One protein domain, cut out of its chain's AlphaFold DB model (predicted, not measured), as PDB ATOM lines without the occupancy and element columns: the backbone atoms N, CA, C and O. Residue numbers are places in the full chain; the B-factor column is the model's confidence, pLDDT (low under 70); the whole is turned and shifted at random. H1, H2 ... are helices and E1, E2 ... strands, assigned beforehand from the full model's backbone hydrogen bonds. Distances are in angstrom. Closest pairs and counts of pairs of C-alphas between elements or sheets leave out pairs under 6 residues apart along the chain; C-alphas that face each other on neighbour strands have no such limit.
ATOM      1  N   GLU A  36      18.782 -39.600 -46.822       78.56
ATOM      2  CA  GLU A  36      19.747 -40.264 -45.933       78.56
ATOM      3  C   GLU A  36      20.501 -39.270 -45.050       78.56
ATOM      4  O   GLU A  36      20.676 -39.517 -43.857       78.56
ATOM      5  N   TYR A  37      20.892 -38.126 -45.615       82.19
ATOM      6  CA  TYR A  37      21.541 -37.063 -44.859       82.19
ATOM      7  C   TYR A  37      20.574 -36.437 -43.845       82.19
ATOM      8  O   TYR A  37      20.918 -36.277 -42.672       82.19
ATOM      9  N   ILE A  38      19.330 -36.177 -44.268       80.44
ATOM     10  CA  ILE A  38      18.278 -35.644 -43.391       80.44
ATOM     11  C   ILE A  38      18.002 -36.590 -42.224       80.44
ATOM     12  O   ILE A  38      17.945 -36.130 -41.089       80.44
ATOM     13  N   LYS A  39      17.911 -37.904 -42.460       82.38
ATOM     14  CA  LYS A  39      17.696 -38.904 -41.399       82.38
ATOM     15  C   LYS A  39      18.729 -38.811 -40.274       82.38
ATOM     16  O   LYS A  39      18.356 -38.947 -39.111       82.38
ATOM     17  N   GLY A  40      19.999 -38.567 -40.603       77.56
ATOM     18  CA  GLY A  40      21.068 -38.432 -39.610       77.56
ATOM     19  C   GLY A  40      20.889 -37.209 -38.707       77.56
ATOM     20  O   GLY A  40      20.921 -37.334 -37.486       77.56
ATOM     21  N   ILE A  41      20.656 -36.039 -39.302       83.94
ATOM     22  CA  ILE A  41      20.528 -34.771 -38.564       83.94
ATOM     23  C   ILE A  41      19.199 -34.693 -37.816       83.94
ATOM     24  O   ILE A  41      19.153 -34.294 -36.651       83.94
ATOM     25  N   TYR A  42      18.121 -35.103 -38.480       85.81
ATOM     26  CA  TYR A  42      16.778 -35.037 -37.936       85.81
ATOM     27  C   TYR A  42      16.633 -35.878 -36.667       85.81
ATOM     28  O   TYR A  42      16.082 -35.393 -35.686       85.81
ATOM     29  N   ALA A  43      17.191 -37.093 -36.639       84.88
ATOM     30  CA  ALA A  43      17.151 -37.944 -35.449       84.88
ATOM     31  C   ALA A  43      17.808 -37.266 -34.231       84.88
ATOM     32  O   ALA A  43      17.228 -37.242 -33.146       84.88
ATOM     33  N   THR A  44      18.981 -36.651 -34.421       85.00
ATOM     34  CA  THR A  44      19.681 -35.915 -33.356       85.00
ATOM     35  C   THR A  44      18.912 -34.674 -32.904       85.00
ATOM     36  O   THR A  44      18.878 -34.362 -31.713       85.00
ATOM     37  N   TRP A  45      18.297 -33.942 -33.835       90.31
ATOM     38  CA  TRP A  45      17.444 -32.812 -33.481       90.31
ATOM     39  C   TRP A  45      16.202 -33.265 -32.706       90.31
ATOM     40  O   TRP A  45      15.908 -32.695 -31.658       90.31
ATOM     41  N   LYS A  46      15.519 -34.319 -33.171       88.62
ATOM     42  CA  LYS A  46      14.300 -34.854 -32.556       88.62
ATOM     43  C   LYS A  46      14.552 -35.316 -31.124       88.62
ATOM     44  O   LYS A  46      13.746 -35.015 -30.253       88.62
ATOM     45  N   GLU A  47      15.677 -35.976 -30.852       85.38
ATOM     46  CA  GLU A  47      16.074 -36.354 -29.488       85.38
ATOM     47  C   GLU A  47      16.174 -35.126 -28.568       85.38
ATOM     48  O   GLU A  47      15.546 -35.082 -27.510       85.38
ATOM     49  N   LYS A  48      16.878 -34.076 -29.011       84.94
ATOM     50  CA  LYS A  48      17.002 -32.817 -28.259       84.94
ATOM     51  C   LYS A  48      15.666 -32.090 -28.104       84.94
ATOM     52  O   LYS A  48      15.423 -31.481 -27.064       84.94
ATOM     53  N   PHE A  49      14.816 -32.137 -29.127       87.38
ATOM     54  CA  PHE A  49      13.477 -31.561 -29.098       87.38
ATOM     55  C   PHE A  49      12.598 -32.271 -28.062       87.38
ATOM     56  O   PHE A  49      11.991 -31.618 -27.220       87.38
ATOM     57  N   LEU A  50      12.593 -33.605 -28.045       85.50
ATOM     58  CA  LEU A  50      11.860 -34.384 -27.044       85.50
ATOM     59  C   LEU A  50      12.396 -34.145 -25.628       85.50
ATOM     60  O   LEU A  50      11.622 -34.070 -24.677       85.50
ATOM     61  N   ASP A  51      13.708 -33.977 -25.471       82.31
ATOM     62  CA  ASP A  51      14.305 -33.603 -24.191       82.31
ATOM     63  C   ASP A  51      13.900 -32.199 -23.727       82.31
ATOM     64  O   ASP A  51      13.688 -31.999 -22.529       82.31
ATOM     65  N   LEU A  52      13.761 -31.235 -24.646       82.56
ATOM     66  CA  LEU A  52      13.196 -29.915 -24.346       82.56
ATOM     67  C   LEU A  52      11.766 -30.060 -23.815       82.56
ATOM     68  O   LEU A  52      11.477 -29.536 -22.741       82.56
ATOM     69  N   MET A  53      10.918 -30.829 -24.505       82.50
ATOM     70  CA  MET A  53       9.529 -31.072 -24.089       82.50
ATOM     71  C   MET A  53       9.430 -31.741 -22.707       82.50
ATOM     72  O   MET A  53       8.497 -31.478 -21.957       82.50
ATOM     73  N   LYS A  54      10.398 -32.594 -22.338       79.25
ATOM     74  CA  LYS A  54      10.450 -33.229 -21.008       79.25
ATOM     75  C   LYS A  54      10.923 -32.279 -19.910       79.25
ATOM     76  O   LYS A  54      10.423 -32.336 -18.791       79.25
ATOM     77  N   LYS A  55      11.935 -31.454 -20.198       82.06
ATOM     78  CA  LYS A  55      12.547 -30.539 -19.217       82.06
ATOM     79  C   LYS A  55      11.690 -29.307 -18.963       82.06
ATOM     80  O   LYS A  55      11.708 -28.778 -17.855       82.06
ATOM     81  N   VAL A  56      10.969 -28.856 -19.983       83.06
ATOM     82  CA  VAL A  56      10.101 -27.683 -19.938       83.06
ATOM     83  C   VAL A  56       8.684 -28.166 -20.247       83.06
ATOM     84  O   VAL A  56       8.355 -28.327 -21.414       83.06
ATOM     85  N   PRO A  57       7.834 -28.404 -19.230       69.31
ATOM     86  CA  PRO A  57       6.507 -29.001 -19.423       69.31
ATOM     87  C   PRO A  57       5.572 -28.200 -20.339       69.31
ATOM     88  O   PRO A  57       4.583 -28.738 -20.820       69.31
ATOM     89  N   LYS A  58       5.862 -26.908 -20.549       82.50
ATOM     90  CA  LYS A  58       5.124 -25.998 -21.434       82.50
ATOM     91  C   LYS A  58       6.094 -25.006 -22.079       82.50
ATOM     92  O   LYS A  58       6.158 -23.862 -21.627       82.50
ATOM     93  N   PRO A  59       6.876 -25.419 -23.089       86.19
ATOM     94  CA  PRO A  59       7.783 -24.496 -23.752       86.19
ATOM     95  C   PRO A  59       6.973 -23.386 -24.423       86.19
ATOM     96  O   PRO A  59       5.857 -23.601 -24.906       86.19
ATOM     97  N   SER A  60       7.516 -22.180 -24.417       92.69
ATOM     98  CA  SER A  60       6.968 -21.051 -25.160       92.69
ATOM     99  C   SER A  60       7.063 -21.294 -26.668       92.69
ATOM    100  O   SER A  60       7.924 -22.039 -27.138       92.69
ATOM    101  N   GLU A  61       6.208 -20.627 -27.447       93.69
ATOM    102  CA  GLU A  61       6.294 -20.649 -28.916       93.69
ATOM    103  C   GLU A  61       7.684 -20.200 -29.393       93.69
ATOM    104  O   GLU A  61       8.276 -20.834 -30.261       93.69
ATOM    105  N   ARG A  62       8.281 -19.219 -28.701       94.94
ATOM    106  CA  ARG A  62       9.655 -18.756 -28.933       94.94
ATOM    107  C   ARG A  62      10.703 -19.854 -28.787       94.94
ATOM    108  O   ARG A  62      11.614 -19.953 -29.602       94.94
ATOM    109  N   GLU A  63      10.603 -20.691 -27.758       93.06
ATOM    110  CA  GLU A  63      11.537 -21.810 -27.566       93.06
ATOM    111  C   GLU A  63      11.375 -22.875 -28.654       93.06
ATOM    112  O   GLU A  63      12.371 -23.445 -29.113       93.06
ATOM    113  N   LEU A  64      10.140 -23.111 -29.105       93.00
ATOM    114  CA  LEU A  64       9.843 -24.015 -30.214       93.00
ATOM    115  C   LEU A  64      10.401 -23.468 -31.538       93.00
ATOM    116  O   LEU A  64      11.086 -24.205 -32.249       93.00
ATOM    117  N   GLN A  65      10.208 -22.173 -31.811       95.44
ATOM    118  CA  GLN A  65      10.790 -21.446 -32.944       95.44
ATOM    119  C   GLN A  65      12.318 -21.566 -32.955       95.44
ATOM    120  O   GLN A  65      12.894 -21.992 -33.955       95.44
ATOM    121  N   VAL A  66      12.985 -21.290 -31.824       93.69
ATOM    122  CA  VAL A  66      14.449 -21.420 -31.701       93.69
ATOM    123  C   VAL A  66      14.907 -22.854 -31.939       93.69
ATOM    124  O   VAL A  66      15.916 -23.093 -32.609       93.69
ATOM    125  N   SER A  67      14.185 -23.830 -31.388       92.62
ATOM    126  CA  SER A  67      14.517 -25.239 -31.578       92.62
ATOM    127  C   SER A  67      14.414 -25.636 -33.048       92.62
ATOM    128  O   SER A  67      15.340 -26.248 -33.584       92.62
ATOM    129  N   PHE A  68      13.336 -25.251 -33.728       93.69
ATOM    130  CA  PHE A  68      13.122 -25.583 -35.133       93.69
ATOM    131  C   PHE A  68      14.081 -24.837 -36.068       93.69
ATOM    132  O   PHE A  68      14.642 -25.441 -36.981       93.69
ATOM    133  N   ALA A  69      14.381 -23.566 -35.795       92.12
ATOM    134  CA  ALA A  69      15.383 -22.814 -36.542       92.12
ATOM    135  C   ALA A  69      16.752 -23.511 -36.522       92.12
ATOM    136  O   ALA A  69      17.413 -23.580 -37.553       92.12
ATOM    137  N   ARG A  70      17.147 -24.127 -35.395       90.88
ATOM    138  CA  ARG A  70      18.387 -24.922 -35.322       90.88
ATOM    139  C   ARG A  70      18.379 -26.122 -36.271       90.88
ATOM    140  O   ARG A  70      19.420 -26.410 -36.856       90.88
ATOM    141  N   LEU A  71      17.243 -26.810 -36.445       90.56
ATOM    142  CA  LEU A  71      17.118 -27.879 -37.449       90.56
ATOM    143  C   LEU A  71      17.395 -27.332 -38.853       90.56
ATOM    144  O   LEU A  71      18.168 -27.930 -39.601       90.56
ATOM    145  N   LEU A  72      16.805 -26.179 -39.184       89.25
ATOM    146  CA  LEU A  72      17.019 -25.520 -40.473       89.25
ATOM    147  C   LEU A  72      18.474 -25.064 -40.646       89.25
ATOM    148  O   LEU A  72      19.018 -25.225 -41.733       89.25
ATOM    149  N   CYS A  73      19.128 -24.545 -39.602       86.81
ATOM    150  CA  CYS A  73      20.543 -24.161 -39.649       86.81
ATOM    151  C   CYS A  73      21.445 -25.359 -39.970       86.81
ATOM    152  O   CYS A  73      22.291 -25.254 -40.850       86.81
ATOM    153  N   PHE A  74      21.240 -26.515 -39.321       83.00
ATOM    154  CA  PHE A  74      22.036 -27.722 -39.597       83.00
ATOM    155  C   PHE A  74      21.890 -28.234 -41.031       83.00
ATOM    156  O   PHE A  74      22.770 -28.928 -41.534       83.00
ATOM    157  N   LEU A  75      20.757 -27.936 -41.664       77.88
ATOM    158  CA  LEU A  75      20.411 -28.429 -42.989       77.88
ATOM    159  C   LEU A  75      20.603 -27.378 -44.086       77.88
ATOM    160  O   LEU A  75      20.395 -27.702 -45.252       77.88
ATOM    161  N   ASN A  76      21.027 -26.158 -43.764       68.38
ATOM    162  CA  ASN A  76      21.357 -25.127 -44.747       68.38
ATOM    163  C   ASN A  76      22.863 -25.071 -45.034       68.38
ATOM    164  O   ASN A  76      23.677 -25.541 -44.246       68.38
ATOM    165  N   LEU A  77      23.223 -24.551 -46.216       61.53
ATOM    166  CA  LEU A  77      24.618 -24.506 -46.681       61.53
ATOM    167  C   LEU A  77      25.493 -23.585 -45.822       61.53
ATOM    168  O   LEU A  77      26.669 -23.883 -45.629       61.53
ATOM    169  N   GLU A  78      24.914 -22.503 -45.298       66.38
ATOM    170  CA  GLU A  78      25.599 -21.520 -44.459       66.38
ATOM    171  C   GLU A  78      24.711 -21.119 -43.273       66.38
ATOM    172  O   GLU A  78      23.489 -21.022 -43.395       66.38
ATOM    173  N   GLU A  79      25.331 -20.884 -42.114       60.06
ATOM    174  CA  GLU A  79      24.638 -20.603 -40.847       60.06
ATOM    175  C   GLU A  79      23.821 -19.295 -40.898       60.06
ATOM    176  O   GLU A  79      22.755 -19.207 -40.291       60.06
ATOM    177  N   ASN A  80      24.258 -18.321 -41.707       67.31
ATOM    178  CA  ASN A  80      23.586 -17.029 -41.897       67.31
ATOM    179  C   ASN A  80      22.332 -17.100 -42.783       67.31
ATOM    180  O   ASN A  80      21.564 -16.132 -42.834       67.31
ATOM    181  N   ASN A  81      22.096 -18.242 -43.440       83.62
ATOM    182  CA  ASN A  81      20.958 -18.411 -44.338       83.62
ATOM    183  C   ASN A  81      19.626 -18.559 -43.597       83.62
ATOM    184  O   ASN A  81      18.569 -18.529 -44.222       83.62
ATOM    185  N   VAL A  82      19.650 -18.746 -42.276       89.19
ATOM    186  CA  VAL A  82      18.450 -18.867 -41.446       89.19
ATOM    187  C   VAL A  82      18.434 -17.724 -40.448       89.19
ATOM    188  O   VAL A  82      19.271 -17.644 -39.553       89.19
ATOM    189  N   ARG A  83      17.449 -16.839 -40.583       90.81
ATOM    190  CA  ARG A  83      17.231 -15.724 -39.660       90.81
ATOM    191  C   ARG A  83      15.962 -15.974 -38.877       90.81
ATOM    192  O   ARG A  83      14.953 -16.363 -39.449       90.81
ATOM    193  N   GLN A  84      16.027 -15.748 -37.577       93.56
ATOM    194  CA  GLN A  84      14.871 -15.816 -36.691       93.56
ATOM    195  C   GLN A  84      14.391 -14.399 -36.407       93.56
ATOM    196  O   GLN A  84      15.221 -13.489 -36.348       93.56
ATOM    197  N   PHE A  85      13.091 -14.237 -36.175       93.88
ATOM    198  CA  PHE A  85      12.514 -13.017 -35.606       93.88
ATOM    199  C   PHE A  85      12.812 -11.798 -36.472       93.88
ATOM    200  O   PHE A  85      13.426 -10.812 -36.061       93.88
ATOM    201  N   VAL A  86      12.459 -11.937 -37.745       90.56
ATOM    202  CA  VAL A  86      12.756 -10.952 -38.771       90.56
ATOM    203  C   VAL A  86      11.806  -9.780 -38.604       90.56
ATOM    204  O   VAL A  86      10.611  -9.909 -38.860       90.56
ATOM    205  N   ASP A  87      12.354  -8.632 -38.219       89.94
ATOM    206  CA  ASP A  87      11.605  -7.380 -38.161       89.94
ATOM    207  C   ASP A  87      11.139  -6.968 -39.566       89.94
ATOM    208  O   ASP A  87      11.931  -6.783 -40.501       89.94
ATOM    209  N   LEU A  88       9.822  -6.844 -39.695       87.38
ATOM    210  CA  LEU A  88       9.086  -6.391 -40.864       87.38
ATOM    211  C   LEU A  88       8.278  -5.136 -40.510       87.38
ATOM    212  O   LEU A  88       7.147  -4.976 -40.961       87.38
ATOM    213  N   GLY A  89       8.882  -4.234 -39.728       75.50
ATOM    214  CA  GLY A  89       8.451  -2.856 -39.496       75.50
ATOM    215  C   GLY A  89       7.038  -2.767 -38.931       75.50
ATOM    216  O   GLY A  89       6.134  -2.205 -39.550       75.50
ATOM    217  N   GLY A  90       6.877  -3.331 -37.734       80.31
ATOM    218  CA  GLY A  90       5.602  -3.431 -37.014       80.31
ATOM    219  C   GLY A  90       5.023  -4.846 -36.985       80.31
ATOM    220  O   GLY A  90       4.047  -5.089 -36.282       80.31
ATOM    221  N   MET A  91       5.648  -5.776 -37.704       86.06
ATOM    222  CA  MET A  91       5.410  -7.214 -37.614       86.06
ATOM    223  C   MET A  91       6.745  -7.936 -37.453       86.06
ATOM    224  O   MET A  91       7.786  -7.407 -37.838       86.06
ATOM    225  N   GLU A  92       6.713  -9.147 -36.916       91.06
ATOM    226  CA  GLU A  92       7.890  -9.996 -36.769       91.06
ATOM    227  C   GLU A  92       7.589 -11.336 -37.435       91.06
ATOM    228  O   GLU A  92       6.608 -11.981 -37.088       91.06
ATOM    229  N   GLY A  93       8.396 -11.720 -38.426       91.00
ATOM    230  CA  GLY A  93       8.320 -13.050 -39.022       91.00
ATOM    231  C   GLY A  93       9.158 -14.044 -38.227       91.00
ATOM    232  O   GLY A  93      10.301 -13.744 -37.876       91.00
ATOM    233  N   ASP A  94       8.626 -15.240 -37.997       95.62
ATOM    234  CA  ASP A  94       9.263 -16.240 -37.141       95.62
ATOM    235  C   ASP A  94      10.630 -16.690 -37.646       95.62
ATOM    236  O   ASP A  94      11.642 -16.546 -36.954       95.62
ATOM    237  N   ILE A  95      10.671 -17.245 -38.859       95.00
ATOM    238  CA  ILE A  95      11.902 -17.726 -39.477       95.00
ATOM    239  C   ILE A  95      11.906 -17.353 -40.960       95.00
ATOM    240  O   ILE A  95      10.940 -17.579 -41.684       95.00
ATOM    241  N   MET A  96      13.026 -16.819 -41.437       92.75
ATOM    242  CA  MET A  96      13.289 -16.572 -42.850       92.75
ATOM    243  C   MET A  96      14.502 -17.383 -43.287       92.75
ATOM    244  O   MET A  96      15.586 -17.252 -42.715       92.75
ATOM    245  N   VAL A  97      14.320 -18.190 -44.327       90.19
ATOM    246  CA  VAL A  97      15.396 -18.910 -45.009       90.19
ATOM    247  C   VAL A  97      15.743 -18.150 -46.287       90.19
ATOM    248  O   VAL A  97      14.877 -17.937 -47.133       90.19
ATOM    249  N   GLN A  98      16.989 -17.710 -46.420       86.69
ATOM    250  CA  GLN A  98      17.495 -16.955 -47.564       86.69
ATOM    251  C   GLN A  98      18.958 -17.330 -47.803       86.69
ATOM    252  O   GLN A  98      19.777 -17.136 -46.917       86.69
ATOM    253  N   GLU A  99      19.302 -17.827 -48.989       75.50
ATOM    254  CA  GLU A  99      20.709 -18.054 -49.342       75.50
ATOM    255  C   GLU A  99      21.388 -16.717 -49.670       75.50
ATOM    256  O   GLU A  99      20.848 -15.938 -50.455       75.50
ATOM    257  N   ASP A 100      22.569 -16.444 -49.107       66.12
ATOM    258  CA  ASP A 100      23.275 -15.157 -49.268       66.12
ATOM    259  C   ASP A 100      23.552 -14.778 -50.741       66.12
ATOM    260  O   ASP A 100      23.607 -13.597 -51.098       66.12
ATOM    261  N   THR A 101      23.658 -15.767 -51.635       61.06
ATOM    262  CA  THR A 101      23.841 -15.565 -53.081       61.06
ATOM    263  C   THR A 101      22.539 -15.291 -53.840       61.06
ATOM    264  O   THR A 101      22.584 -14.853 -54.993       61.06
ATOM    265  N   HIS A 102      21.375 -15.515 -53.223       64.19
ATOM    266  CA  HIS A 102      20.063 -15.400 -53.851       64.19
ATOM    267  C   HIS A 102      19.207 -14.304 -53.192       64.19
ATOM    268  O   HIS A 102      19.015 -14.225 -51.980       64.19
ATOM    269  N   LYS A 103      18.579 -13.453 -54.015       70.88
ATOM    270  CA  LYS A 103      17.600 -12.439 -53.553       70.88
ATOM    271  C   LYS A 103      16.259 -13.044 -53.118       70.88
ATOM    272  O   LYS A 103      15.259 -12.333 -53.010       70.88
ATOM    273  N   ASP A 104      16.224 -14.348 -52.962       78.94
ATOM    274  CA  ASP A 104      15.034 -15.149 -52.835       78.94
ATOM    275  C   ASP A 104      14.993 -15.749 -51.445       78.94
ATOM    276  O   ASP A 104      16.004 -16.209 -50.924       78.94
ATOM    277  N   PHE A 105      13.811 -15.718 -50.849       87.69
ATOM    278  CA  PHE A 105      13.612 -16.100 -49.464       87.69
ATOM    279  C   PHE A 105      12.341 -16.936 -49.326       87.69
ATOM    280  O   PHE A 105      11.469 -16.917 -50.203       87.69
ATOM    281  N   VAL A 106      12.268 -17.672 -48.223       90.69
ATOM    282  CA  VAL A 106      11.100 -18.428 -47.782       90.69
ATOM    283  C   VAL A 106      10.839 -18.081 -46.326       90.69
ATOM    284  O   VAL A 106      11.732 -18.224 -45.491       90.69
ATOM    285  N   PHE A 107       9.625 -17.627 -46.019       94.19
ATOM    286  CA  PHE A 107       9.181 -17.491 -44.634       94.19
ATOM    287  C   PHE A 107       8.598 -18.804 -44.124       94.19
ATOM    288  O   PHE A 107       7.885 -19.505 -44.844       94.19
ATOM    289  N   VAL A 108       8.911 -19.121 -42.876       95.75
ATOM    290  CA  VAL A 108       8.363 -20.250 -42.137       95.75
ATOM    291  C   VAL A 108       7.716 -19.706 -40.873       95.75
ATOM    292  O   VAL A 108       8.424 -19.192 -40.008       95.75
ATOM    293  N   GLU A 109       6.397 -19.835 -40.786       97.44
ATOM    294  CA  GLU A 109       5.619 -19.504 -39.593       97.44
ATOM    295  C   GLU A 109       5.522 -20.723 -38.673       97.44
ATOM    296  O   GLU A 109       5.231 -21.833 -39.132       97.44
ATOM    297  N   ILE A 110       5.778 -20.542 -37.379       95.69
ATOM    298  CA  ILE A 110       5.732 -21.606 -36.382       95.69
ATOM    299  C   ILE A 110       4.588 -21.342 -35.418       95.69
ATOM    300  O   ILE A 110       4.607 -20.377 -34.662       95.69
ATOM    301  N   LYS A 111       3.645 -22.282 -35.347       95.50
ATOM    302  CA  LYS A 111       2.552 -22.211 -34.386       95.50
ATOM    303  C   LYS A 111       2.708 -23.187 -33.244       95.50
ATOM    304  O   LYS A 111       2.909 -24.385 -33.455       95.50
ATOM    305  N   LYS A 112       2.529 -22.710 -32.016       92.62
ATOM    306  CA  LYS A 112       2.398 -23.605 -30.875       92.62
ATOM    307  C   LYS A 112       1.004 -24.247 -30.853       92.62
ATOM    308  O   LYS A 112       0.021 -23.579 -30.539       92.62
ATOM    309  N   ILE A 113       0.935 -25.547 -31.133       85.25
ATOM    310  CA  ILE A 113      -0.277 -26.372 -31.022       85.25
ATOM    311  C   ILE A 113       0.064 -27.589 -30.162       85.25
ATOM    312  O   ILE A 113       0.859 -28.437 -30.568       85.25
ATOM    313  N   GLU A 114      -0.492 -27.626 -28.948       79.19
ATOM    314  CA  GLU A 114      -0.276 -28.714 -27.982       79.19
ATOM    315  C   GLU A 114      -1.228 -29.894 -28.213       79.19
ATOM    316  O   GLU A 114      -0.812 -31.025 -27.997       79.19
ATOM    317  N   GLU A 115      -2.455 -29.627 -28.669       79.62
ATOM    318  CA  GLU A 115      -3.508 -30.628 -28.869       79.62
ATOM    319  C   GLU A 115      -4.286 -30.340 -30.158       79.62
ATOM    320  O   GLU A 115      -4.587 -29.180 -30.474       79.62
ATOM    321  N   PHE A 116      -4.640 -31.392 -30.896       80.69
ATOM    322  CA  PHE A 116      -5.518 -31.273 -32.054       80.69
ATOM    323  C   PHE A 116      -6.977 -31.131 -31.618       80.69
ATOM    324  O   PHE A 116      -7.523 -31.978 -30.913       80.69
ATOM    325  N   THR A 117      -7.646 -30.092 -32.112       78.31
ATOM    326  CA  THR A 117      -9.095 -29.946 -31.970       78.31
ATOM    327  C   THR A 117      -9.735 -30.026 -33.343       78.31
ATOM    328  O   THR A 117      -9.315 -29.337 -34.275       78.31
ATOM    329  N   MET A 118     -10.747 -30.886 -33.473       77.12
ATOM    330  CA  MET A 118     -11.557 -30.943 -34.685       77.12
ATOM    331  C   MET A 118     -12.165 -29.562 -34.929       77.12
ATOM    332  O   MET A 118     -12.860 -29.047 -34.042       77.12
ATOM    333  N   PRO A 119     -11.952 -28.966 -36.114       73.38
ATOM    334  CA  PRO A 119     -12.703 -27.788 -36.500       73.38
ATOM    335  C   PRO A 119     -14.190 -28.122 -36.391       73.38
ATOM    336  O   PRO A 119     -14.636 -29.141 -36.922       73.38
ATOM    337  N   ALA A 138     -15.321 -18.296 -46.250       50.28
ATOM    338  CA  ALA A 138     -14.005 -17.737 -45.944       50.28
ATOM    339  C   ALA A 138     -13.585 -18.054 -44.495       50.28
ATOM    340  O   ALA A 138     -12.521 -18.635 -44.283       50.28
ATOM    341  N   LYS A 139     -14.475 -17.824 -43.516       52.31
ATOM    342  CA  LYS A 139     -14.245 -18.205 -42.109       52.31
ATOM    343  C   LYS A 139     -14.072 -19.718 -41.911       52.31
ATOM    344  O   LYS A 139     -13.289 -20.133 -41.062       52.31
ATOM    345  N   ARG A 140     -14.765 -20.561 -42.695       53.88
ATOM    346  CA  ARG A 140     -14.561 -22.028 -42.677       53.88
ATOM    347  C   ARG A 140     -13.147 -22.418 -43.102       53.88
ATOM    348  O   ARG A 140     -12.585 -23.323 -42.499       53.88
ATOM    349  N   ARG A 141     -12.585 -21.758 -44.121       59.22
ATOM    350  CA  ARG A 141     -11.215 -22.027 -44.587       59.22
ATOM    351  C   ARG A 141     -10.174 -21.538 -43.581       59.22
ATOM    352  O   ARG A 141      -9.200 -22.236 -43.351       59.22
ATOM    353  N   GLU A 142     -10.402 -20.395 -42.938       57.28
ATOM    354  CA  GLU A 142      -9.489 -19.847 -41.919       57.28
ATOM    355  C   GLU A 142      -9.373 -20.720 -40.661       57.28
ATOM    356  O   GLU A 142      -8.292 -20.806 -40.086       57.28
ATOM    357  N   ASN A 143     -10.446 -21.414 -40.267       67.62
ATOM    358  CA  ASN A 143     -10.445 -22.306 -39.101       67.62
ATOM    359  C   ASN A 143      -9.767 -23.664 -39.353       67.62
ATOM    360  O   ASN A 143      -9.683 -24.486 -38.438       67.62
ATOM    361  N   GLN A 144      -9.320 -23.939 -40.581       80.06
ATOM    362  CA  GLN A 144      -8.568 -25.155 -40.866       80.06
ATOM    363  C   GLN A 144      -7.168 -25.075 -40.235       80.06
ATOM    364  O   GLN A 144      -6.567 -23.995 -40.200       80.06
ATOM    365  N   PRO A 145      -6.599 -26.211 -39.789       85.75
ATOM    366  CA  PRO A 145      -5.288 -26.225 -39.152       85.75
ATOM    367  C   PRO A 145      -4.229 -25.558 -40.031       85.75
ATOM    368  O   PRO A 145      -4.078 -25.916 -41.204       85.75
ATOM    369  N   LEU A 146      -3.489 -24.616 -39.443       89.25
ATOM    370  CA  LEU A 146      -2.413 -23.833 -40.056       89.25
ATOM    371  C   LEU A 146      -2.824 -22.844 -41.160       89.25
ATOM    372  O   LEU A 146      -1.950 -22.196 -41.725       89.25
ATOM    373  N   VAL A 147      -4.104 -22.692 -41.519       88.25
ATOM    374  CA  VAL A 147      -4.468 -21.786 -42.626       88.25
ATOM    375  C   VAL A 147      -4.244 -20.314 -42.267       88.25
ATOM    376  O   VAL A 147      -3.732 -19.567 -43.103       88.25
ATOM    377  N   ALA A 148      -4.552 -19.897 -41.038       88.19
ATOM    378  CA  ALA A 148      -4.267 -18.539 -40.567       88.19
ATOM    379  C   ALA A 148      -2.763 -18.213 -40.641       88.19
ATOM    380  O   ALA A 148      -2.367 -17.170 -41.162       88.19
ATOM    381  N   GLU A 149      -1.922 -19.155 -40.226       93.94
ATOM    382  CA  GLU A 149      -0.465 -19.058 -40.291       93.94
ATOM    383  C   GLU A 149       0.036 -18.971 -41.738       93.94
ATOM    384  O   GLU A 149       0.981 -18.241 -42.032       93.94
ATOM    385  N   MET A 150      -0.623 -19.651 -42.680       92.25
ATOM    386  CA  MET A 150      -0.306 -19.530 -44.106       92.25
ATOM    387  C   MET A 150      -0.616 -18.132 -44.653       92.25
ATOM    388  O   MET A 150       0.159 -17.613 -45.460       92.25
ATOM    389  N   TYR A 151      -1.706 -17.494 -44.210       90.38
ATOM    390  CA  TYR A 151      -1.989 -16.094 -44.550       90.38
ATOM    391  C   TYR A 151      -0.944 -15.147 -43.961       90.38
ATOM    392  O   TYR A 151      -0.461 -14.252 -44.658       90.38
ATOM    393  N   GLN A 152      -0.562 -15.363 -42.705       90.62
ATOM    394  CA  GLN A 152       0.453 -14.571 -42.017       90.62
ATOM    395  C   GLN A 152       1.825 -14.693 -42.703       90.62
ATOM    396  O   GLN A 152       2.434 -13.682 -43.056       90.62
ATOM    397  N   ALA A 153       2.256 -15.912 -43.033       92.75
ATOM    398  CA  ALA A 153       3.500 -16.160 -43.759       92.75
ATOM    399  C   ALA A 153       3.491 -15.538 -45.171       92.75
ATOM    400  O   ALA A 153       4.503 -14.988 -45.626       92.75
ATOM    401  N   ALA A 154       2.347 -15.569 -45.863       91.69
ATOM    402  CA  ALA A 154       2.175 -14.901 -47.150       91.69
ATOM    403  C   ALA A 154       2.285 -13.374 -47.019       91.69
ATOM    404  O   ALA A 154       2.945 -12.731 -47.839       91.69
ATOM    405  N   LEU A 155       1.696 -12.791 -45.971       91.44
ATOM    406  CA  LEU A 155       1.786 -11.361 -45.687       91.44
ATOM    407  C   LEU A 155       3.241 -10.941 -45.463       91.44
ATOM    408  O   LEU A 155       3.720 -10.024 -46.127       91.44
ATOM    409  N   TYR A 156       3.969 -11.651 -44.601       91.75
ATOM    410  CA  TYR A 156       5.391 -11.398 -44.337       91.75
ATOM    411  C   TYR A 156       6.228 -11.447 -45.601       91.75
ATOM    412  O   TYR A 156       7.077 -10.586 -45.854       91.75
ATOM    413  N   THR A 157       5.914 -12.419 -46.445       91.19
ATOM    414  CA  THR A 157       6.567 -12.602 -47.725       91.19
ATOM    415  C   THR A 157       6.359 -11.403 -48.653       91.19
ATOM    416  O   THR A 157       7.322 -10.886 -49.225       91.19
ATOM    417  N   LEU A 158       5.121 -10.912 -48.763       90.12
ATOM    418  CA  LEU A 158       4.794  -9.736 -49.569       90.12
ATOM    419  C   LEU A 158       5.419  -8.460 -49.003       90.12
ATOM    420  O   LEU A 158       6.032  -7.708 -49.754       90.12
ATOM    421  N   TYR A 159       5.342  -8.239 -47.688       89.62
ATOM    422  CA  TYR A 159       5.967  -7.084 -47.036       89.62
ATOM    423  C   TYR A 159       7.467  -7.023 -47.319       89.62
ATOM    424  O   TYR A 159       7.989  -5.992 -47.749       89.62
ATOM    425  N   LYS A 160       8.160  -8.157 -47.161       89.94
ATOM    426  CA  LYS A 160       9.590  -8.252 -47.445       89.94
ATOM    427  C   LYS A 160       9.908  -7.983 -48.915       89.94
ATOM    428  O   LYS A 160      10.902  -7.318 -49.202       89.94
ATOM    429  N   ALA A 161       9.085  -8.481 -49.836       88.56
ATOM    430  CA  ALA A 161       9.264  -8.267 -51.268       88.56
ATOM    431  C   ALA A 161       9.089  -6.795 -51.667       88.56
ATOM    432  O   ALA A 161       9.940  -6.249 -52.373       88.56
ATOM    433  N   ILE A 162       8.022  -6.158 -51.173       87.38
ATOM    434  CA  ILE A 162       7.682  -4.755 -51.443       87.38
ATOM    435  C   ILE A 162       8.798  -3.844 -50.924       87.38
ATOM    436  O   ILE A 162       9.354  -3.046 -51.676       87.38
ATOM    437  N   TRP A 163       9.216  -4.010 -49.667       86.19
ATOM    438  CA  TRP A 163      10.308  -3.207 -49.100       86.19
ATOM    439  C   TRP A 163      11.683  -3.549 -49.662       86.19
ATOM    440  O   TRP A 163      12.583  -2.713 -49.657       86.19
ATOM    441  N   GLY A 164      11.845  -4.765 -50.178       85.50
ATOM    442  CA  GLY A 164      13.018  -5.166 -50.944       85.50
ATOM    443  C   GLY A 164      13.069  -4.573 -52.356       85.50
ATOM    444  O   GLY A 164      14.053  -4.812 -53.056       85.50
ATOM    445  N   GLY A 165      12.036  -3.840 -52.791       86.88
ATOM    446  CA  GLY A 165      11.959  -3.234 -54.120       86.88
ATOM    447  C   GLY A 165      11.847  -4.258 -55.253       86.88
ATOM    448  O   GLY A 165      12.351  -4.016 -56.352       86.88
ATOM    449  N   LYS A 166      11.253  -5.433 -54.996       87.56
ATOM    450  CA  LYS A 166      10.951  -6.419 -56.047       87.56
ATOM    451  C   LYS A 166       9.871  -5.847 -56.977       87.56
ATOM    452  O   LYS A 166       8.948  -5.181 -56.521       87.56
ATOM    453  N   THR A 167       9.988  -6.115 -58.276       91.12
ATOM    454  CA  THR A 167       9.084  -5.597 -59.321       91.12
ATOM    455  C   THR A 167       8.790  -6.671 -60.373       91.12
ATOM    456  O   THR A 167       9.498  -7.675 -60.467       91.12
ATOM    457  N   GLY A 168       7.745  -6.473 -61.169       90.44
ATOM    458  CA  GLY A 168       7.224  -7.421 -62.148       90.44
ATOM    459  C   GLY A 168       6.538  -8.633 -61.519       90.44
ATOM    460  O   GLY A 168       6.236  -8.660 -60.325       90.44
ATOM    461  N   LYS A 169       6.335  -9.669 -62.336       90.62
ATOM    462  CA  LYS A 169       5.753 -10.940 -61.898       90.62
ATOM    463  C   LYS A 169       6.692 -11.649 -60.932       90.62
ATOM    464  O   LYS A 169       7.825 -11.966 -61.285       90.62
ATOM    465  N   GLN A 170       6.193 -11.920 -59.738       88.62
ATOM    466  CA  GLN A 170       6.909 -12.600 -58.675       88.62
ATOM    467  C   GLN A 170       6.139 -13.835 -58.221       88.62
ATOM    468  O   GLN A 170       4.908 -13.837 -58.168       88.62
ATOM    469  N   LYS A 171       6.886 -14.864 -57.831       89.62
ATOM    470  CA  LYS A 171       6.377 -16.014 -57.095       89.62
ATOM    471  C   LYS A 171       7.216 -16.187 -55.845       89.62
ATOM    472  O   LYS A 171       8.439 -16.263 -55.913       89.62
ATOM    473  N   PHE A 172       6.550 -16.253 -54.707       88.88
ATOM    474  CA  PHE A 172       7.203 -16.464 -53.431       88.88
ATOM    475  C   PHE A 172       6.642 -17.697 -52.745       88.88
ATOM    476  O   PHE A 172       5.461 -18.005 -52.883       88.88
ATOM    477  N   TRP A 173       7.493 -18.390 -51.999       90.38
ATOM    478  CA  TRP A 173       7.147 -19.600 -51.266       90.38
ATOM    479  C   TRP A 173       7.221 -19.311 -49.775       90.38
ATOM    480  O   TRP A 173       8.044 -18.515 -49.328       90.38
ATOM    481  N   PHE A 174       6.364 -19.974 -49.020       93.69
ATOM    482  CA  PHE A 174       6.298 -19.909 -47.569       93.69
ATOM    483  C   PHE A 174       5.736 -21.226 -47.027       93.69
ATOM    484  O   PHE A 174       5.149 -22.025 -47.765       93.69
ATOM    485  N   ALA A 175       5.945 -21.471 -45.743       95.31
ATOM    486  CA  ALA A 175       5.448 -22.652 -45.058       95.31
ATOM    487  C   ALA A 175       4.941 -22.289 -43.662       95.31
ATOM    488  O   ALA A 175       5.354 -21.283 -43.088       95.31
ATOM    489  N   ALA A 176       4.090 -23.147 -43.115       96.19
ATOM    490  CA  ALA A 176       3.704 -23.129 -41.713       96.19
ATOM    491  C   ALA A 176       4.022 -24.487 -41.079       96.19
ATOM    492  O   ALA A 176       3.919 -25.521 -41.748       96.19
ATOM    493  N   MET A 177       4.399 -24.484 -39.802       96.31
ATOM    494  CA  MET A 177       4.685 -25.678 -39.007       96.31
ATOM    495  C   MET A 177       4.070 -25.534 -37.617       96.31
ATOM    496  O   MET A 177       4.303 -24.536 -36.942       96.31
ATOM    497  N   SER A 178       3.348 -26.544 -37.148       94.50
ATOM    498  CA  SER A 178       2.932 -26.625 -35.751       94.50
ATOM    499  C   SER A 178       3.894 -27.451 -34.907       94.50
ATOM    500  O   SER A 178       4.437 -28.462 -35.353       94.50
ATOM    501  N   LEU A 179       4.090 -27.030 -33.659       90.88
ATOM    502  CA  LEU A 179       4.873 -27.737 -32.647       90.88
ATOM    503  C   LEU A 179       4.152 -27.679 -31.284       90.88
ATOM    504  O   LEU A 179       3.574 -26.645 -30.962       90.88
ATOM    505  N   PRO A 180       4.231 -28.720 -30.436       87.44
ATOM    506  CA  PRO A 180       4.863 -30.016 -30.681       87.44
ATOM    507  C   PRO A 180       4.046 -30.965 -31.565       87.44
ATOM    508  O   PRO A 180       4.614 -31.951 -32.028       87.44
ATOM    509  N   LEU A 181       2.762 -30.682 -31.808       85.12
ATOM    510  CA  LEU A 181       1.913 -31.462 -32.703       85.12
ATOM    511  C   LEU A 181       2.388 -31.249 -34.148       85.12
ATOM    512  O   LEU A 181       1.956 -30.317 -34.815       85.12
ATOM    513  N   MET A 182       3.370 -32.035 -34.586       90.81
ATOM    514  CA  MET A 182       4.123 -31.825 -35.824       90.81
ATOM    515  C   MET A 182       3.223 -31.933 -37.061       90.81
ATOM    516  O   MET A 182       2.938 -33.025 -37.551       90.81
ATOM    517  N   MET A 183       2.788 -30.789 -37.579       93.38
ATOM    518  CA  MET A 183       2.035 -30.687 -38.826       93.38
ATOM    519  C   MET A 183       2.599 -29.542 -39.646       93.38
ATOM    520  O   MET A 183       3.085 -28.562 -39.089       93.38
ATOM    521  N   SER A 184       2.516 -29.632 -40.966       94.81
ATOM    522  CA  SER A 184       2.989 -28.560 -41.836       94.81
ATOM    523  C   SER A 184       2.082 -28.320 -43.026       94.81
ATOM    524  O   SER A 184       1.462 -29.245 -43.547       94.81
ATOM    525  N   ARG A 185       2.071 -27.078 -43.511       93.38
ATOM    526  CA  ARG A 185       1.506 -26.703 -44.810       93.38
ATOM    527  C   ARG A 185       2.545 -25.954 -45.632       93.38
ATOM    528  O   ARG A 185       3.340 -25.178 -45.105       93.38
ATOM    529  N   PHE A 186       2.505 -26.170 -46.940       91.94
ATOM    530  CA  PHE A 186       3.318 -25.448 -47.917       91.94
ATOM    531  C   PHE A 186       2.444 -24.522 -48.737       91.94
ATOM    532  O   PHE A 186       1.296 -24.847 -49.031       91.94
ATOM    533  N   GLY A 187       2.970 -23.369 -49.127       89.94
ATOM    534  CA  GLY A 187       2.201 -22.421 -49.910       89.94
ATOM    535  C   GLY A 187       3.052 -21.456 -50.698       89.94
ATOM    536  O   GLY A 187       4.241 -21.259 -50.443       89.94
ATOM    537  N   SER A 188       2.430 -20.871 -51.708       90.50
ATOM    538  CA  SER A 188       3.079 -19.891 -52.559       90.50
ATOM    539  C   SER A 188       2.130 -18.775 -52.934       90.50
ATOM    540  O   SER A 188       0.949 -19.022 -53.190       90.50
ATOM    541  N   VAL A 189       2.666 -17.567 -53.038       90.44
ATOM    542  CA  VAL A 189       1.940 -16.385 -53.476       90.44
ATOM    543  C   VAL A 189       2.549 -15.889 -54.779       90.44
ATOM    544  O   VAL A 189       3.757 -15.682 -54.874       90.44
ATOM    545  N   GLU A 190       1.715 -15.746 -55.800       90.75
ATOM    546  CA  GLU A 190       2.098 -15.180 -57.094       90.75
ATOM    547  C   GLU A 190       1.497 -13.781 -57.193       90.75
ATOM    548  O   GLU A 190       0.315 -13.604 -56.931       90.75
ATOM    549  N   VAL A 191       2.290 -12.766 -57.514       90.94
ATOM    550  CA  VAL A 191       1.832 -11.369 -57.597       90.94
ATOM    551  C   VAL A 191       2.517 -10.661 -58.749       90.94
ATOM    552  O   VAL A 191       3.599 -11.062 -59.168       90.94
ATOM    553  N   ASP A 192       1.909  -9.588 -59.239       92.38
ATOM    554  CA  ASP A 192       2.605  -8.606 -60.064       92.38
ATOM    555  C   ASP A 192       2.901  -7.377 -59.202       92.38
ATOM    556  O   ASP A 192       2.012  -6.860 -58.519       92.38
ATOM    557  N   LEU A 193       4.159  -6.949 -59.177       90.75
ATOM    558  CA  LEU A 193       4.607  -5.776 -58.432       90.75
ATOM    559  C   LEU A 193       4.960  -4.660 -59.418       90.75
ATOM    560  O   LEU A 193       5.743  -4.849 -60.346       90.75
ATOM    561  N   GLY A 194       4.393  -3.476 -59.222       88.19
ATOM    562  CA  GLY A 194       4.629  -2.306 -60.057       88.19
ATOM    563  C   GLY A 194       6.072  -1.810 -59.980       88.19
ATOM    564  O   GLY A 194       6.874  -2.265 -59.167       88.19
ATOM    565  N   ALA A 195       6.415  -0.831 -60.818       88.19
ATOM    566  CA  ALA A 195       7.738  -0.198 -60.790       88.19
ATOM    567  C   ALA A 195       8.025   0.540 -59.465       88.19
ATOM    568  O   ALA A 195       9.182   0.766 -59.120       88.19
ATOM    569  N   ASP A 196       6.974   0.900 -58.728       84.75
ATOM    570  CA  ASP A 196       7.010   1.472 -57.382       84.75
ATOM    571  C   ASP A 196       7.062   0.408 -56.267       84.75
ATOM    572  O   ASP A 196       7.072   0.756 -55.089       84.75
ATOM    573  N   GLY A 197       7.099  -0.881 -56.626       80.50
ATOM    574  CA  GLY A 197       7.078  -2.009 -55.698       80.50
ATOM    575  C   GLY A 197       5.695  -2.322 -55.125       80.50
ATOM    576  O   GLY A 197       5.585  -3.234 -54.311       80.50
ATOM    577  N   MET A 198       4.641  -1.605 -55.528       84.88
ATOM    578  CA  MET A 198       3.283  -1.819 -55.022       84.88
ATOM    579  C   MET A 198       2.586  -2.964 -55.755       84.88
ATOM    580  O   MET A 198       2.880  -3.257 -56.911       84.88
ATOM    581  N   LEU A 199       1.631  -3.614 -55.092       83.50
ATOM    582  CA  LEU A 199       0.860  -4.696 -55.699       83.50
ATOM    583  C   LEU A 199      -0.005  -4.174 -56.858       83.50
ATOM    584  O   LEU A 199      -0.788  -3.239 -56.688       83.50
ATOM    585  N   VAL A 200       0.113  -4.805 -58.025       85.38
ATOM    586  CA  VAL A 200      -0.675  -4.495 -59.220       85.38
ATOM    587  C   VAL A 200      -1.702  -5.597 -59.442       85.38
ATOM    588  O   VAL A 200      -1.370  -6.754 -59.687       85.38
ATOM    589  N   GLY A 201      -2.980  -5.226 -59.398       81.75
ATOM    590  CA  GLY A 201      -4.075  -6.149 -59.680       81.75
ATOM    591  C   GLY A 201      -4.219  -7.248 -58.630       81.75
ATOM    592  O   GLY A 201      -4.165  -6.984 -57.431       81.75
ATOM    593  N   LYS A 202      -4.488  -8.475 -59.089       82.19
ATOM    594  CA  LYS A 202      -4.750  -9.626 -58.225       82.19
ATOM    595  C   LYS A 202      -3.501 -10.479 -58.039       82.19
ATOM    596  O   LYS A 202      -2.866 -10.847 -59.021       82.19
ATOM    597  N   GLY A 203      -3.179 -10.812 -56.787       80.88
ATOM    598  CA  GLY A 203      -2.243 -11.898 -56.483       80.88
ATOM    599  C   GLY A 203      -2.895 -13.263 -56.673       80.88
ATOM    600  O   GLY A 203      -4.055 -13.309 -57.043       80.88
ATOM    601  N   LYS A 204      -2.187 -14.355 -56.376       84.81
ATOM    602  CA  LYS A 204      -2.672 -15.737 -56.292       84.81
ATOM    603  C   LYS A 204      -2.089 -16.430 -55.075       84.81
ATOM    604  O   LYS A 204      -0.900 -16.738 -55.067       84.81
ATOM    605  N   LEU A 205      -2.917 -16.702 -54.067       86.12
ATOM    606  CA  LEU A 205      -2.512 -17.472 -52.895       86.12
ATOM    607  C   LEU A 205      -2.786 -18.962 -53.122       86.12
ATOM    608  O   LEU A 205      -3.917 -19.360 -53.387       86.12
ATOM    609  N   ASN A 206      -1.747 -19.784 -53.008       85.62
ATOM    610  CA  ASN A 206      -1.845 -21.235 -53.084       85.62
ATOM    611  C   ASN A 206      -1.475 -21.792 -51.712       85.62
ATOM    612  O   ASN A 206      -0.342 -21.610 -51.268       85.62
ATOM    613  N   ILE A 207      -2.421 -22.463 -51.061       86.81
ATOM    614  CA  ILE A 207      -2.204 -23.182 -49.805       86.81
ATOM    615  C   ILE A 207      -2.320 -24.668 -50.118       86.81
ATOM    616  O   ILE A 207      -3.275 -25.094 -50.765       86.81
ATOM    617  N   GLY A 208      -1.312 -25.431 -49.718       83.94
ATOM    618  CA  GLY A 208      -1.257 -26.864 -49.934       83.94
ATOM    619  C   GLY A 208      -1.951 -27.676 -48.848       83.94
ATOM    620  O   GLY A 208      -2.476 -27.148 -47.864       83.94
ATOM    621  N   ILE A 209      -1.909 -28.987 -49.054       85.19
ATOM    622  CA  ILE A 209      -2.445 -30.010 -48.152       85.19
ATOM    623  C   ILE A 209      -1.718 -29.960 -46.797       85.19
ATOM    624  O   ILE A 209      -0.499 -29.765 -46.739       85.19
ATOM    625  N   LEU A 210      -2.466 -30.147 -45.709       87.75
ATOM    626  CA  LEU A 210      -1.934 -30.368 -44.369       87.75
ATOM    627  C   LEU A 210      -1.203 -31.708 -44.317       87.75
ATOM    628  O   LEU A 210      -1.802 -32.767 -44.483       87.75
ATOM    629  N   GLN A 211       0.092 -31.666 -44.038       89.38
ATOM    630  CA  GLN A 211       0.880 -32.855 -43.755       89.38
ATOM    631  C   GLN A 211       0.927 -33.064 -42.252       89.38
ATOM    632  O   GLN A 211       1.506 -32.250 -41.537       89.38
ATOM    633  N   VAL A 212       0.356 -34.163 -41.777       89.56
ATOM    634  CA  VAL A 212       0.483 -34.583 -40.383       89.56
ATOM    635  C   VAL A 212       1.657 -35.551 -40.284       89.56
ATOM    636  O   VAL A 212       1.682 -36.587 -40.959       89.56
ATOM    637  N   TRP A 213       2.665 -35.196 -39.485       91.06
ATOM    638  CA  TRP A 213       3.924 -35.931 -39.435       91.06
ATOM    639  C   TRP A 213       3.742 -37.150 -38.540       91.06
ATOM    640  O   TRP A 213       3.747 -37.066 -37.313       91.06
ATOM    641  N   LYS A 214       3.593 -38.311 -39.170       83.31
ATOM    642  CA  LYS A 214       3.491 -39.584 -38.475       83.31
ATOM    643  C   LYS A 214       4.886 -40.053 -38.126       83.31
ATOM    644  O   LYS A 214       5.644 -40.443 -39.018       83.31
ATOM    645  N   SER A 215       5.222 -40.072 -36.838       69.94
ATOM    646  CA  SER A 215       6.397 -40.804 -36.376       69.94
ATOM    647  C   SER A 215       6.254 -42.248 -36.844       69.94
ATOM    648  O   SER A 215       5.441 -43.011 -36.321       69.94
ATOM    649  N   GLY A 216       7.021 -42.640 -37.863       54.69
ATOM    650  CA  GLY A 216       7.125 -44.045 -38.214       54.69
ATOM    651  C   GLY A 216       7.549 -44.806 -36.960       54.69
ATOM    652  O   GLY A 216       8.406 -44.341 -36.206       54.69
ATOM    653  N   SER A 217       7.008 -46.003 -36.742       43.19
ATOM    654  CA  SER A 217       7.367 -46.901 -35.628       43.19
ATOM    655  C   SER A 217       8.845 -47.358 -35.638       43.19
ATOM    656  O   SER A 217       9.228 -48.329 -34.982       43.19
ATOM    657  N   LYS A 218       9.711 -46.682 -36.405       35.75
ATOM    658  CA  LYS A 218      11.061 -47.093 -36.756       35.75
ATOM    659  C   LYS A 218      12.060 -45.933 -36.780       35.75
ATOM    660  O   LYS A 218      12.571 -45.549 -37.826       35.75
ATOM    661  N   ALA A 219      12.589 -45.628 -35.603       32.53
ATOM    662  CA  ALA A 219      14.045 -45.601 -35.430       32.53
ATOM    663  C   ALA A 219      14.636 -47.040 -35.432       32.53
ATOM    664  O   ALA A 219      15.506 -47.376 -34.634       32.53
ATOM    665  N   GLU A 274     -10.198 -33.925 -47.894       77.12
ATOM    666  CA  GLU A 274      -9.206 -34.129 -48.965       77.12
ATOM    667  C   GLU A 274      -7.962 -33.227 -48.824       77.12
ATOM    668  O   GLU A 274      -6.982 -33.392 -49.551       77.12
ATOM    669  N   ASP A 275      -7.980 -32.263 -47.898       78.69
ATOM    670  CA  ASP A 275      -6.911 -31.286 -47.692       78.69
ATOM    671  C   ASP A 275      -5.925 -31.665 -46.578       78.69
ATOM    672  O   ASP A 275      -5.113 -30.824 -46.188       78.69
ATOM    673  N   ALA A 276      -5.944 -32.914 -46.098       82.56
ATOM    674  CA  ALA A 276      -5.013 -33.416 -45.091       82.56
ATOM    675  C   ALA A 276      -4.541 -34.849 -45.374       82.56
ATOM    676  O   ALA A 276      -5.295 -35.678 -45.877       82.56
ATOM    677  N   VAL A 277      -3.282 -35.156 -45.042       83.19
ATOM    678  CA  VAL A 277      -2.673 -36.481 -45.243       83.19
ATOM    679  C   VAL A 277      -1.666 -36.828 -44.150       83.19
ATOM    680  O   VAL A 277      -0.931 -35.972 -43.653       83.19
ATOM    681  N   TRP A 278      -1.574 -38.120 -43.834       83.75
ATOM    682  CA  TRP A 278      -0.469 -38.662 -43.046       83.75
ATOM    683  C   TRP A 278       0.789 -38.794 -43.892       83.75
ATOM    684  O   TRP A 278       0.763 -39.381 -44.974       83.75
ATOM    685  N   VAL A 279       1.912 -38.325 -43.356       81.75
ATOM    686  CA  VAL A 279       3.219 -38.445 -44.005       81.75
ATOM    687  C   VAL A 279       4.221 -39.010 -43.008       81.75
ATOM    688  O   VAL A 279       4.265 -38.566 -41.864       81.75
ATOM    689  N   ASP A 280       5.032 -39.989 -43.424       84.19
ATOM    690  CA  ASP A 280       6.153 -40.469 -42.604       84.19
ATOM    691  C   ASP A 280       7.044 -39.290 -42.202       84.19
ATOM    692  O   ASP A 280       7.442 -38.490 -43.043       84.19
ATOM    693  N   GLU A 281       7.377 -39.196 -40.921       86.81
ATOM    694  CA  GLU A 281       8.087 -38.058 -40.339       86.81
ATOM    695  C   GLU A 281       9.408 -37.727 -41.056       86.81
ATOM    696  O   GLU A 281       9.728 -36.552 -41.245       86.81
ATOM    697  N   TYR A 282      10.167 -38.727 -41.525       85.06
ATOM    698  CA  TYR A 282      11.398 -38.465 -42.277       85.06
ATOM    699  C   TYR A 282      11.116 -37.962 -43.690       85.06
ATOM    700  O   TYR A 282      11.874 -37.136 -44.201       85.06
ATOM    701  N   VAL A 283      10.049 -38.455 -44.325       82.62
ATOM    702  CA  VAL A 283       9.590 -37.957 -45.627       82.62
ATOM    703  C   VAL A 283       9.077 -36.526 -45.489       82.62
ATOM    704  O   VAL A 283       9.521 -35.669 -46.245       82.62
ATOM    705  N   ALA A 284       8.246 -36.241 -44.487       87.44
ATOM    706  CA  ALA A 284       7.732 -34.905 -44.201       87.44
ATOM    707  C   ALA A 284       8.874 -33.920 -43.913       87.44
ATOM    708  O   ALA A 284       8.939 -32.848 -44.509       87.44
ATOM    709  N   THR A 285       9.857 -34.329 -43.103       89.31
ATOM    710  CA  THR A 285      11.078 -33.542 -42.877       89.31
ATOM    711  C   THR A 285      11.824 -33.297 -44.186       89.31
ATOM    712  O   THR A 285      12.225 -32.172 -44.475       89.31
ATOM    713  N   TYR A 286      12.023 -34.336 -45.002       85.56
ATOM    714  CA  TYR A 286      12.700 -34.203 -46.289       85.56
ATOM    715  C   TYR A 286      11.993 -33.221 -47.219       85.56
ATOM    716  O   TYR A 286      12.656 -32.386 -47.842       85.56
ATOM    717  N   GLU A 287      10.668 -33.301 -47.292       86.06
ATOM    718  CA  GLU A 287       9.856 -32.404 -48.100       86.06
ATOM    719  C   GLU A 287       9.926 -30.975 -47.575       86.06
ATOM    720  O   GLU A 287      10.245 -30.074 -48.344       86.06
ATOM    721  N   PHE A 288       9.755 -30.773 -46.268       90.06
ATOM    722  CA  PHE A 288       9.794 -29.459 -45.630       90.06
ATOM    723  C   PHE A 288      11.135 -28.747 -45.837       90.06
ATOM    724  O   PHE A 288      11.197 -27.584 -46.242       90.06
ATOM    725  N   ILE A 289      12.238 -29.452 -45.591       87.94
ATOM    726  CA  ILE A 289      13.586 -28.887 -45.691       87.94
ATOM    727  C   ILE A 289      13.917 -28.530 -47.132       87.94
ATOM    728  O   ILE A 289      14.395 -27.437 -47.421       87.94
ATOM    729  N   ASN A 290      13.643 -29.432 -48.068       83.75
ATOM    730  CA  ASN A 290      13.905 -29.125 -49.462       83.75
ATOM    731  C   ASN A 290      12.911 -28.103 -50.032       83.75
ATOM    732  O   ASN A 290      13.275 -27.381 -50.952       83.75
ATOM    733  N   TYR A 291      11.691 -27.998 -49.504       85.94
ATOM    734  CA  TYR A 291      10.749 -26.943 -49.874       85.94
ATOM    735  C   TYR A 291      11.253 -25.566 -49.433       85.94
ATOM    736  O   TYR A 291      11.333 -24.647 -50.245       85.94
ATOM    737  N   THR A 292      11.676 -25.438 -48.174       86.38
ATOM    738  CA  THR A 292      12.225 -24.183 -47.625       86.38
ATOM    739  C   THR A 292      13.543 -23.766 -48.270       86.38
ATOM    740  O   THR A 292      13.824 -22.578 -48.387       86.38
ATOM    741  N   ARG A 293      14.302 -24.735 -48.791       77.69
ATOM    742  CA  ARG A 293      15.481 -24.510 -49.638       77.69
ATOM    743  C   ARG A 293      15.170 -24.325 -51.126       77.69
ATOM    744  O   ARG A 293      16.090 -24.208 -51.928       77.69
ATOM    745  N   LYS A 294      13.893 -24.343 -51.518       71.88
ATOM    746  CA  LYS A 294      13.430 -24.287 -52.915       71.88
ATOM    747  C   LYS A 294      13.927 -25.434 -53.815       71.88
ATOM    748  O   LYS A 294      13.801 -25.359 -55.025       71.88
TER     749      LYS A 294
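Overview. This is residues 36 to 119, 138 to 219 and 274 to 294 of the 305 residues of an uncharacterized protein of Amphiamblys sp. WSBS2006 (UniProt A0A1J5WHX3). A strongly twisted sheet, E1 to E8, curls round helices on both of its faces, with H4 on one and H2 and H5 on the other. H1 packs beside H2 as a helical hairpin and meets H5 near its beginning, while short H3 lies off the sheet near H4. The printed part has 187 residues, with five named helices and eight named strands in the order H1 H2 E1 E2 E3 H3 H4 E4 E5 E6 E7 E8 H5. The sheet is branched, with parallel and antiparallel neighbours, and the class is mixed, helices and strands. The whole is compact, with a radius of gyration of the C-alphas of 16.6 A and spans of 52 by 40 by 31 A.

Arrangement. E5, residues 183 to 193, has antiparallel neighbours: E4, residues 168 to 180, on one side, and E6, residues 199 to 207, and E7, residues 210 to 214, on the other side. Within hydrogen-bond range are N 187 and O 174, 2.9 A, N 190 and O 204, 2.9 A, and N 184 and O 211, 2.9 A. E6 bends by 73 degrees at residue 202 and runs on into E7. E8, residues 276 to 280, is parallel to E7, with N 212 and O 277 at 2.9 A. E3, residues 105 to 113, is parallel to E4, with N 109 and O 175 at 2.9 A. E1, residues 82 to 87, E2, residues 92 to 98, and E3 form a meander, each strand the antiparallel neighbour and hairpin partner of the one before, with N 83 and O 96 at 2.9 A and N 97 and O 106 at 2.8 A; E4, E5 and E6 form another. H4, residues 147 to 163, is on the face opposite H2, residues 61 to 75, and H5, residues 281 to 292. Closest C-alphas are Ala 153 of H4 and Glu 109 of E3, 5.7 A, Glu 61 of H2 and Lys 112 of E3, 5.3 A, and Glu 281 of H5 and Trp 213 of E7, 4.8 A. H1, residues 36 to 55, touches H2 in a hairpin, opposite ways at a shallow tilt of 22 degrees, closest at C-alphas Trp 45 and Leu 71, 6.3 A. With residues 38 to 42 alone H1 touches H5, about perpendicular at 75 degrees, closest at C-alphas Lys 39 and Tyr 282, 6.4 A. H3, residues 138 to 142, is close to but not clearly touching H4, closest at C-alphas Glu 142 and Ala 148, 5.6 A. Every O i to N i+4 pair is within hydrogen-bond range in H2, H3, H4 and H5, and 15 of 16 in H1.

Along the chain. H1 begins at C-alpha 36 (19.747, -40.264, -45.933) and is 29.3 A long. E4 begins at C-alpha 168 (7.224, -7.421, -62.148) and is 38.8 A long; E5 is 31.8 A, E3 25.3 A and H4 24.6 A. H5 ends at C-alpha 292 (12.225, -24.183, -47.625).

Size, cuts and confidence. The C-alphas farthest apart, Ala 195 and Ser 217, are 53.1 A apart. Residues 120 to 137 and 220 to 273 are not printed, with C-alpha gaps of 13.9 A and 29.2 A. Of the links printed whole, none is long. The mean pLDDT of the printed part is 84.2; it is under 70 at residue 57 and residues 76 to 80, 100 to 102, 138 to 143 and 215 to 219.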